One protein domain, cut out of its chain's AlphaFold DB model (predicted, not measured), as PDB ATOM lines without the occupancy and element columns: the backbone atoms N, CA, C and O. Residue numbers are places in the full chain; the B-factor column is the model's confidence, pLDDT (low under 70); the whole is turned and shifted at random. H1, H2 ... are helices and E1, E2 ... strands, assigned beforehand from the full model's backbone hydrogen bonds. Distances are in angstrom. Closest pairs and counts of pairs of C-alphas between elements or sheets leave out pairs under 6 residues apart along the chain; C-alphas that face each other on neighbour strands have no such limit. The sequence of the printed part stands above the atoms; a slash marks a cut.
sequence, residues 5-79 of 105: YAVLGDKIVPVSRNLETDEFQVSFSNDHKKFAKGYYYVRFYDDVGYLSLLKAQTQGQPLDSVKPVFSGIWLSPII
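What this domain is: This is residues 5 to 79 of the 105 residues of the protein "Signal sequence receptor subunit delta" of Rodentolepis nana (UniProt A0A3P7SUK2). A twisted wall of four antiparallel strands, in the order E2, E1, E5, E6, has one helix, H1, standing up from one face. From the edge strand E2 the chain runs on into a small hairpin, E3 and E4, whose tip, residues 18 to 23, sticks out, and a long loop leads from E4 back to E5. The 75 printed residues hold one named helix and six named strands, E1 E2 E3 E4 E5 H1 E6, a mixed class. The whole is only just compact, close to loose, with a radius of gyration of the C-alphas of 13.6 A, and flat, spanning 39 by 38 by 17 A.

Where its parts are: Find C-alpha 5 at (176.834, 185.115, 209.276), where E1, residues 5 to 8, begins. Read on through E2, residues 11 to 13, E3, residues 15 to 17, and E4, residues 24 to 26. E5, residues 39 to 46, runs 23.0 A; H1, residues 47 to 58, follows over 16.8 A. E6, residues 70 to 75, also 16.8 A, ends at C-alpha 75 (175.723, 205.386, 208.648).

How they stand to each other: Start at inner strand E1: N 7 and O 43 of E5 are 2.8 A apart, and in its hairpin with E2, N 13 and O 6 are 2.9 A apart. E5 and E6 are antiparallel neighbours: look at N 42 of E5 and O 72 of E6, 2.9 A apart, within hydrogen-bond range. E2 runs on into E3 at 21 degrees; in the hairpin E3 and E4, N 16 and O 25 are 2.9 A apart. H1 is on the four-stranded sheet at a height of 9.0 A, and its closest C-alphas with E1 are Tyr 50 and Tyr 5, 6.8 A. Every O i to N i+4 pair in H1 is within hydrogen-bond range. E3 and H1 are apart.

The domain as a whole: The C-alphas farthest apart, Glu 20 and Gly 60, are 39.4 A from each other. The printed part has no cut; the links E4 to E5 and H1 to E6 are long. Look for pLDDT under 70 at residues 32 to 37, 63 to 64 and 75 to 78.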
ATOM      1  N   TYR A   5     177.999 184.561 208.602       86.75
ATOM      2  CA  TYR A   5     176.834 185.115 209.276       86.75
ATOM      3  C   TYR A   5     177.061 186.591 209.564       86.75
ATOM      4  O   TYR A   5     178.136 186.987 210.013       86.75
ATOM      5  N   ALA A   6     176.046 187.418 209.337       87.31
ATOM      6  CA  ALA A   6     176.113 188.843 209.623       87.31
ATOM      7  C   ALA A   6     175.112 189.223 210.718       87.31
ATOM      8  O   ALA A   6     173.962 188.784 210.733       87.31
ATOM      9  N   VAL A   7     175.567 190.069 211.637       86.19
ATOM     10  CA  VAL A   7     174.795 190.592 212.762       86.19
ATOM     11  C   VAL A   7     174.824 192.116 212.698       86.19
ATOM     12  O   VAL A   7     175.887 192.733 212.713       86.19
ATOM     13  N   LEU A   8     173.646 192.726 212.612       83.88
ATOM     14  CA  LEU A   8     173.421 194.166 212.636       83.88
ATOM     15  C   LEU A   8     172.920 194.564 214.030       83.88
ATOM     16  O   LEU A   8     171.755 194.338 214.372       83.88
ATOM     17  N   GLY A   9     173.792 195.162 214.844       79.69
ATOM     18  CA  GLY A   9     173.490 195.417 216.256       79.69
ATOM     19  C   GLY A   9     173.260 194.106 217.016       79.69
ATOM     20  O   GLY A   9     174.217 193.386 217.269       79.69
ATOM     21  N   ASP A  10     172.003 193.804 217.350       75.19
ATOM     22  CA  ASP A  10     171.581 192.559 218.026       75.19
ATOM     23  C   ASP A  10     170.807 191.596 217.096       75.19
ATOM     24  O   ASP A  10     170.441 190.489 217.482       75.19
ATOM     25  N   LYS A  11     170.550 191.994 215.842       80.25
ATOM     26  CA  LYS A  11     169.766 191.195 214.892       80.25
ATOM     27  C   LYS A  11     170.637 190.489 213.869       80.25
ATOM     28  O   LYS A  11     171.494 191.102 213.244       80.25
ATOM     29  N   ILE A  12     170.325 189.224 213.619       82.94
ATOM     30  CA  ILE A  12     170.915 188.453 212.526       82.94
ATOM     31  C   ILE A  12     170.277 188.904 211.211       82.94
ATOM     32  O   ILE A  12     169.055 189.044 211.120       82.94
ATOM     33  N   VAL A  13     171.111 189.147 210.205       85.31
ATOM     34  CA  VAL A  13     170.690 189.565 208.866       85.31
ATOM     35  C   VAL A  13     171.111 188.513 207.837       85.31
ATOM     36  O   VAL A  13     172.146 187.866 208.013       85.31
ATOM     37  N   PRO A  14     170.308 188.295 206.781       82.19
ATOM     38  CA  PRO A  14     170.609 187.279 205.784       82.19
ATOM     39  C   PRO A  14     171.867 187.644 204.991       82.19
ATOM     40  O   PRO A  14     172.068 188.802 204.610       82.19
ATOM     41  N   VAL A  15     172.684 186.629 204.715       85.12
ATOM     42  CA  VAL A  15     173.883 186.727 203.879       85.12
ATOM     43  C   VAL A  15     173.669 185.862 202.645       85.12
ATOM     44  O   VAL A  15     173.320 184.689 202.750       85.12
ATOM     45  N   SER A  16     173.862 186.445 201.469       84.94
ATOM     46  CA  SER A  16     173.850 185.734 200.193       84.94
ATOM     47  C   SER A  16     175.275 185.639 199.664       84.94
ATOM     48  O   SER A  16     176.002 186.628 199.680       84.94
ATOM     49  N   ARG A  17     175.677 184.458 199.189       83.88
ATOM     50  CA  ARG A  17     176.975 184.247 198.540       83.88
ATOM     51  C   ARG A  17     176.774 184.115 197.038       83.88
ATOM     52  O   ARG A  17     175.954 183.311 196.599       83.88
ATOM     53  N   ASN A  18     177.539 184.873 196.267       84.50
ATOM     54  CA  ASN A  18     177.664 184.659 194.837       84.50
ATOM     55  C   ASN A  18     178.639 183.497 194.596       84.50
ATOM     56  O   ASN A  18     179.800 183.561 194.993       84.50
ATOM     57  N   LEU A  19     178.159 182.421 193.971       81.12
ATOM     58  CA  LEU A  19     178.953 181.214 193.721       81.12
ATOM     59  C   LEU A  19     179.990 181.399 192.601       81.12
ATOM     60  O   LEU A  19     180.943 180.630 192.542       81.12
ATOM     61  N   GLU A  20     179.809 182.393 191.728       81.88
ATOM     62  CA  GLU A  20     180.704 182.651 190.594       81.88
ATOM     63  C   GLU A  20     181.880 183.557 190.976       81.88
ATOM     64  O   GLU A  20     182.997 183.342 190.512       81.88
ATOM     65  N   THR A  21     181.642 184.557 191.831       83.88
ATOM     66  CA  THR A  21     182.646 185.568 192.212       83.88
ATOM     67  C   THR A  21     183.175 185.422 193.639       83.88
ATOM     68  O   THR A  21     184.091 186.143 194.022       83.88
ATOM     69  N   ASP A  22     182.623 184.491 194.423       80.56
ATOM     70  CA  ASP A  22     182.901 184.310 195.855       80.56
ATOM     71  C   ASP A  22     182.590 185.541 196.727       80.56
ATOM     72  O   ASP A  22     183.109 185.712 197.829       80.56
ATOM     73  N   GLU A  23     181.715 186.421 196.244       83.88
ATOM     74  CA  GLU A  23     181.326 187.633 196.959       83.88
ATOM     75  C   GLU A  23     180.173 187.377 197.931       83.88
ATOM     76  O   GLU A  23     179.233 186.633 197.642       83.88
ATOM     77  N   PHE A  24     180.211 188.053 199.080       83.75
ATOM     78  CA  PHE A  24     179.152 188.004 200.083       83.75
ATOM     79  C   PHE A  24     178.363 189.313 200.072       83.75
ATOM     80  O   PHE A  24     178.915 190.389 200.302       83.75
ATOM     81  N   GLN A  25     177.056 189.218 199.849       83.69
ATOM     82  CA  GLN A  25     176.131 190.340 199.904       83.69
ATOM     83  C   GLN A  25     175.246 190.227 201.143       83.69
ATOM     84  O   GLN A  25     174.598 189.208 201.379       83.69
ATOM     85  N   VAL A  26     175.177 191.313 201.912       85.31
ATOM     86  CA  VAL A  26     174.280 191.434 203.061       85.31
ATOM     87  C   VAL A  26     173.246 192.499 202.768       85.31
ATOM     88  O   VAL A  26     173.587 193.649 202.495       85.31
ATOM     89  N   SER A  27     171.980 192.111 202.860       81.94
ATOM     90  CA  SER A  27     170.846 192.999 202.636       81.94
ATOM     91  C   SER A  27     169.980 193.018 203.885       81.94
ATOM     92  O   SER A  27     169.550 191.975 204.372       81.94
ATOM     93  N   PHE A  28     169.703 194.210 204.401       79.62
ATOM     94  CA  PHE A  28     168.802 194.395 205.528       79.62
ATOM     95  C   PHE A  28     167.771 195.469 205.206       79.62
ATOM     96  O   PHE A  28     168.053 196.465 204.544       79.62
ATOM     97  N   SER A  29     166.554 195.237 205.678       76.50
ATOM     98  CA  SER A  29     165.429 196.152 205.566       76.50
ATOM     99  C   SER A  29     164.805 196.279 206.942       76.50
ATOM    100  O   SER A  29     164.681 195.295 207.674       76.50
ATOM    101  N   ASN A  30     164.439 197.496 207.316       72.38
ATOM    102  CA  ASN A  30     163.825 197.756 208.600       72.38
ATOM    103  C   ASN A  30     162.860 198.937 208.467       72.38
ATOM    104  O   ASN A  30     163.016 199.788 207.591       72.38
ATOM    105  N   ASP A  31     161.854 198.994 209.338       73.94
ATOM    106  CA  ASP A  31     160.861 200.066 209.292       73.94
ATOM    107  C   ASP A  31     161.512 201.429 209.579       73.94
ATOM    108  O   ASP A  31     162.177 201.609 210.604       73.94
ATOM    109  N   HIS A  32     161.288 202.392 208.683       65.56
ATOM    110  CA  HIS A  32     161.905 203.718 208.737       65.56
ATOM    111  C   HIS A  32     161.560 204.510 210.009       65.56
ATOM    112  O   HIS A  32     162.332 205.384 210.394       65.56
ATOM    113  N   LYS A  33     160.427 204.226 210.675       65.94
ATOM    114  CA  LYS A  33     160.043 204.891 211.933       65.94
ATOM    115  C   LYS A  33     160.716 204.265 213.151       65.94
ATOM    116  O   LYS A  33     160.863 204.925 214.173       65.94
ATOM    117  N   LYS A  34     161.100 202.991 213.053       67.75
ATOM    118  CA  LYS A  34     161.763 202.234 214.126       67.75
ATOM    119  C   LYS A  34     163.287 202.259 214.016       67.75
ATOM    120  O   LYS A  34     163.964 201.811 214.939       67.75
ATOM    121  N   PHE A  35     163.827 202.751 212.903       66.50
ATOM    122  CA  PHE A  35     165.262 202.939 212.739       66.50
ATOM    123  C   PHE A  35     165.693 204.237 213.417       66.50
ATOM    124  O   PHE A  35     165.413 205.337 212.940       66.50
ATOM    125  N   ALA A  36     166.335 204.102 214.575       64.88
ATOM    126  CA  ALA A  36     166.934 205.228 215.268       64.88
ATOM    127  C   ALA A  36     168.044 205.858 214.410       64.88
ATOM    128  O   ALA A  36     168.754 205.185 213.667       64.88
ATOM    129  N   LYS A  37     168.218 207.175 214.516       65.94
ATOM    130  CA  LYS A  37     169.352 207.849 213.877       65.94
ATOM    131  C   LYS A  37     170.645 207.398 214.555       65.94
ATOM    132  O   LYS A  37     170.729 207.448 215.780       65.94
ATOM    133  N   GLY A  38     171.657 207.023 213.776       70.25
ATOM    134  CA  GLY A  38     172.976 206.729 214.329       70.25
ATOM    135  C   GLY A  38     173.816 205.756 213.512       70.25
ATOM    136  O   GLY A  38     173.523 205.454 212.349       70.25
ATOM    137  N   TYR A  39     174.880 205.299 214.166       74.94
ATOM    138  CA  TYR A  39     175.817 204.306 213.662       74.94
ATOM    139  C   TYR A  39     175.283 202.902 213.916       74.94
ATOM    140  O   TYR A  39     174.931 202.556 215.043       74.94
ATOM    141  N   TYR A  40     175.277 202.086 212.871       76.94
ATOM    142  CA  TYR A  40     174.927 200.679 212.959       76.94
ATOM    143  C   TYR A  40     176.167 199.838 212.700       76.94
ATOM    144  O   TYR A  40     176.764 199.907 211.628       76.94
ATOM    145  N   TYR A  41     176.560 199.043 213.690       80.56
ATOM    146  CA  TYR A  41     177.673 198.114 213.549       80.56
ATOM    147  C   TYR A  41     177.181 196.830 212.890       80.56
ATOM    148  O   TYR A  41     176.278 196.167 213.404       80.56
ATOM    149  N   VAL A  42     177.800 196.489 211.765       85.25
ATOM    150  CA  VAL A  42     177.641 195.202 211.093       85.25
ATOM    151  C   VAL A  42     178.841 194.350 211.475       85.25
ATOM    152  O   VAL A  42     179.982 194.728 211.210       85.25
ATOM    153  N   ARG A  43     178.597 193.216 212.124       88.06
ATOM    154  CA  ARG A  43     179.621 192.271 212.573       88.06
ATOM    155  C   ARG A  43     179.444 190.962 211.822       88.06
ATOM    156  O   ARG A  43     178.337 190.438 211.756       88.06
ATOM    157  N   PHE A  44     180.530 190.446 211.267       88.12
ATOM    158  CA  PHE A  44     180.542 189.201 210.515       88.12
ATOM    159  C   PHE A  44     181.195 188.101 211.341       88.12
ATOM    160  O   PHE A  44     182.264 188.305 211.921       88.12
ATOM    161  N   TYR A  45     180.565 186.936 211.371       88.25
ATOM    162  CA  TYR A  45     180.996 185.773 212.125       88.25
ATOM    163  C   TYR A  45     181.075 184.558 211.211       88.25
ATOM    164  O   TYR A  45     180.242 184.365 210.331       88.25
ATOM    165  N   ASP A  46     182.088 183.741 211.458       88.75
ATOM    166  CA  ASP A  46     182.138 182.373 210.964       88.75
ATOM    167  C   ASP A  46     181.164 181.479 211.750       88.75
ATOM    168  O   ASP A  46     180.724 181.870 212.833       88.75
ATOM    169  N   ASP A  47     180.891 180.271 211.268       86.88
ATOM    170  CA  ASP A  47     180.054 179.260 211.925       86.88
ATOM    171  C   ASP A  47     180.382 179.087 213.425       86.88
ATOM    172  O   ASP A  47     179.525 179.225 214.305       86.88
ATOM    173  N   VAL A  48     181.672 178.933 213.751       87.00
ATOM    174  CA  VAL A  48     182.134 178.773 215.143       87.00
ATOM    175  C   VAL A  48     181.921 180.049 215.966       87.00
ATOM    176  O   VAL A  48     181.541 180.001 217.145       87.00
ATOM    177  N   GLY A  49     182.158 181.211 215.352       84.75
ATOM    178  CA  GLY A  49     181.952 182.516 215.981       84.75
ATOM    179  C   GLY A  49     180.473 182.795 216.241       84.75
ATOM    180  O   GLY A  49     180.118 183.313 217.299       84.75
ATOM    181  N   TYR A  50     179.604 182.381 215.324       85.69
ATOM    182  CA  TYR A  50     178.162 182.542 215.417       85.69
ATOM    183  C   TYR A  50     177.564 181.689 216.543       85.69
ATOM    184  O   TYR A  50     176.815 182.200 217.380       85.69
ATOM    185  N   LEU A  51     177.971 180.421 216.663       86.50
ATOM    186  CA  LEU A  51     177.565 179.570 217.789       86.50
ATOM    187  C   LEU A  51     178.023 180.137 219.139       86.50
ATOM    188  O   LEU A  51     177.317 180.032 220.145       86.50
ATOM    189  N   SER A  52     179.204 180.752 219.165       86.19
ATOM    190  CA  SER A  52     179.728 181.421 220.358       86.19
ATOM    191  C   SER A  52     178.918 182.674 220.709       86.19
ATOM    192  O   SER A  52     178.656 182.919 221.886       86.19
ATOM    193  N   LEU A  53     178.453 183.424 219.705       86.31
ATOM    194  CA  LEU A  53     177.589 184.590 219.883       86.31
ATOM    195  C   LEU A  53     176.216 184.214 220.450       86.31
ATOM    196  O   LEU A  53     175.774 184.831 221.416       86.31
ATOM    197  N   LEU A  54     175.578 183.162 219.933       84.56
ATOM    198  CA  LEU A  54     174.304 182.667 220.469       84.56
ATOM    199  C   LEU A  54     174.426 182.218 221.932       84.56
ATOM    200  O   LEU A  54     173.548 182.495 222.754       84.56
ATOM    201  N   LYS A  55     175.536 181.553 222.281       87.19
ATOM    202  CA  LYS A  55     175.841 181.194 223.675       87.19
ATOM    203  C   LYS A  55     176.001 182.437 224.548       87.19
ATOM    204  O   LYS A  55     175.414 182.484 225.624       87.19
ATOM    205  N   ALA A  56     176.743 183.441 224.079       85.19
ATOM    206  CA  ALA A  56     176.932 184.697 224.801       85.19
ATOM    207  C   ALA A  56     175.601 185.440 225.023       85.19
ATOM    208  O   ALA A  56     175.322 185.848 226.149       85.19
ATOM    209  N   GLN A  57     174.742 185.526 224.000       83.44
ATOM    210  CA  GLN A  57     173.401 186.118 224.105       83.44
ATOM    211  C   GLN A  57     172.525 185.382 225.122       83.44
ATOM    212  O   GLN A  57     171.904 186.008 225.977       83.44
ATOM    213  N   THR A  58     172.524 184.046 225.083       83.81
ATOM    214  CA  THR A  58     171.753 183.215 226.025       83.81
ATOM    215  C   THR A  58     172.228 183.401 227.471       83.81
ATOM    216  O   THR A  58     171.437 183.326 228.405       83.81
ATOM    217  N   GLN A  59     173.520 183.669 227.665       84.69
ATOM    218  CA  GLN A  59     174.133 183.905 228.975       84.69
ATOM    219  C   GLN A  59     174.062 185.373 229.430       84.69
ATOM    220  O   GLN A  59     174.586 185.699 230.493       84.69
ATOM    221  N   GLY A  60     173.441 186.263 228.646       78.94
ATOM    222  CA  GLY A  60     173.348 187.692 228.957       78.94
ATOM    223  C   GLY A  60     174.689 188.432 228.907       78.94
ATOM    224  O   GLY A  60     174.822 189.501 229.497       78.94
ATOM    225  N   GLN A  61     175.692 187.866 228.233       77.19
ATOM    226  CA  GLN A  61     176.996 188.497 228.051       77.19
ATOM    227  C   GLN A  61     176.926 189.558 226.941       77.19
ATOM    228  O   GLN A  61     176.170 189.400 225.978       77.19
ATOM    229  N   PRO A  62     177.716 190.642 227.032       70.44
ATOM    230  CA  PRO A  62     177.748 191.658 225.990       70.44
ATOM    231  C   PRO A  62     178.248 191.064 224.665       70.44
ATOM    232  O   PRO A  62     179.241 190.337 224.633       70.44
ATOM    233  N   LEU A  63     177.606 191.439 223.553       68.12
ATOM    234  CA  LEU A  63     177.950 190.998 222.186       68.12
ATOM    235  C   LEU A  63     179.390 191.335 221.765       68.12
ATOM    236  O   LEU A  63     179.905 190.793 220.791       68.12
ATOM    237  N   ASP A  64     180.036 192.251 222.484       69.88
ATOM    238  CA  ASP A  64     181.444 192.605 222.306       69.88
ATOM    239  C   ASP A  64     182.414 191.521 222.787       69.88
ATOM    240  O   ASP A  64     183.568 191.495 222.376       69.88
ATOM    241  N   SER A  65     181.939 190.578 223.602       70.88
ATOM    242  CA  SER A  65     182.765 189.489 224.117       70.88
ATOM    243  C   SER A  65     183.179 188.482 223.037       70.88
ATOM    244  O   SER A  65     184.115 187.714 223.259       70.88
ATOM    245  N   VAL A  66     182.497 188.456 221.884       80.25
ATOM    246  CA  VAL A  66     182.814 187.559 220.765       80.25
ATOM    247  C   VAL A  66     183.421 188.365 219.624       80.25
ATOM    248  O   VAL A  66     182.751 189.190 218.997       80.25
ATOM    249  N   LYS A  67     184.698 188.092 219.335       83.12
ATOM    250  CA  LYS A  67     185.454 188.785 218.292       83.12
ATOM    251  C   LYS A  67     184.893 188.442 216.899       83.12
ATOM    252  O   LYS A  67     184.901 187.266 216.533       83.12
ATOM    253  N   PRO A  68     184.435 189.432 216.115       84.31
ATOM    254  CA  PRO A  68     184.006 189.198 214.743       84.31
ATOM    255  C   PRO A  68     185.203 188.990 213.806       84.31
ATOM    256  O   PRO A  68     186.318 189.438 214.087       84.31
ATOM    257  N   VAL A  69     184.956 188.332 212.674       85.44
ATOM    258  CA  VAL A  69     185.939 188.137 211.595       85.44
ATOM    259  C   VAL A  69     186.138 189.444 210.827       85.44
ATOM    260  O   VAL A  69     187.268 189.864 210.597       85.44
ATOM    261  N   PHE A  70     185.035 190.123 210.503       83.06
ATOM    262  CA  PHE A  70     185.028 191.452 209.894       83.06
ATOM    263  C   PHE A  70     183.995 192.340 210.582       83.06
ATOM    264  O   PHE A  70     182.976 191.862 211.085       83.06
ATOM    265  N   SER A  71     184.235 193.647 210.590       82.56
ATOM    266  CA  SER A  71     183.289 194.628 211.118       82.56
ATOM    267  C   SER A  71     183.206 195.834 210.197       82.56
ATOM    268  O   SER A  71     184.233 196.385 209.807       82.56
ATOM    269  N   GLY A  72     181.987 196.261 209.890       80.25
ATOM    270  CA  GLY A  72     181.693 197.480 209.150       80.25
ATOM    271  C   GLY A  72     180.784 198.401 209.955       80.25
ATOM    272  O   GLY A  72     180.072 197.965 210.862       80.25
ATOM    273  N   ILE A  73     180.801 199.686 209.617       78.12
ATOM    274  CA  ILE A  73     179.904 200.684 210.200       78.12
ATOM    275  C   ILE A  73     179.013 201.209 209.083       78.12
ATOM    276  O   ILE A  73     179.508 201.707 208.075       78.12
ATOM    277  N   TRP A  74     177.701 201.106 209.269       71.50
ATOM    278  CA  TRP A  74     176.718 201.713 208.387       71.50
ATOM    279  C   TRP A  74     176.181 203.002 209.006       71.50
ATOM    280  O   TRP A  74     175.736 203.022 210.158       71.50
ATOM    281  N   LEU A  75     176.241 204.089 208.237       68.94
ATOM    282  CA  LEU A  75     175.723 205.386 208.648       68.94
ATOM    283  C   LEU A  75     174.265 205.497 208.210       68.94
ATOM    284  O   LEU A  75     173.976 205.483 207.013       68.94
ATOM    285  N   SER A  76     173.351 205.644 209.168       67.00
ATOM    286  CA  SER A  76     171.968 205.957 208.812       67.00
ATOM    287  C   SER A  76     171.874 207.303 208.095       67.00
ATOM    288  O   SER A  76     172.627 208.222 208.433       67.00
ATOM    289  N   PRO A  77     170.927 207.460 207.150       66.75
ATOM    290  CA  PRO A  77     170.702 208.733 206.484       66.75
ATOM    291  C   PRO A  77     170.415 209.821 207.523       66.75
ATOM    292  O   PRO A  77     169.469 209.741 208.307       66.75
ATOM    293  N   ILE A  78     171.271 210.843 207.529       68.31
ATOM    294  CA  ILE A  78     171.225 211.943 208.501       68.31
ATOM    295  C   ILE A  78     170.023 212.874 208.272       68.31
ATOM    296  O   ILE A  78     169.561 213.530 209.207       68.31
ATOM    297  N   ILE A  79     169.493 212.906 207.043       73.81
ATOM    298  CA  ILE A  79     168.387 213.779 206.632       73.81
ATOM    299  C   ILE A  79     167.082 212.982 206.633       73.81
ATOM    300  O   ILE A  79     166.943 211.986 205.924       73.81
TER     301      ILE A  79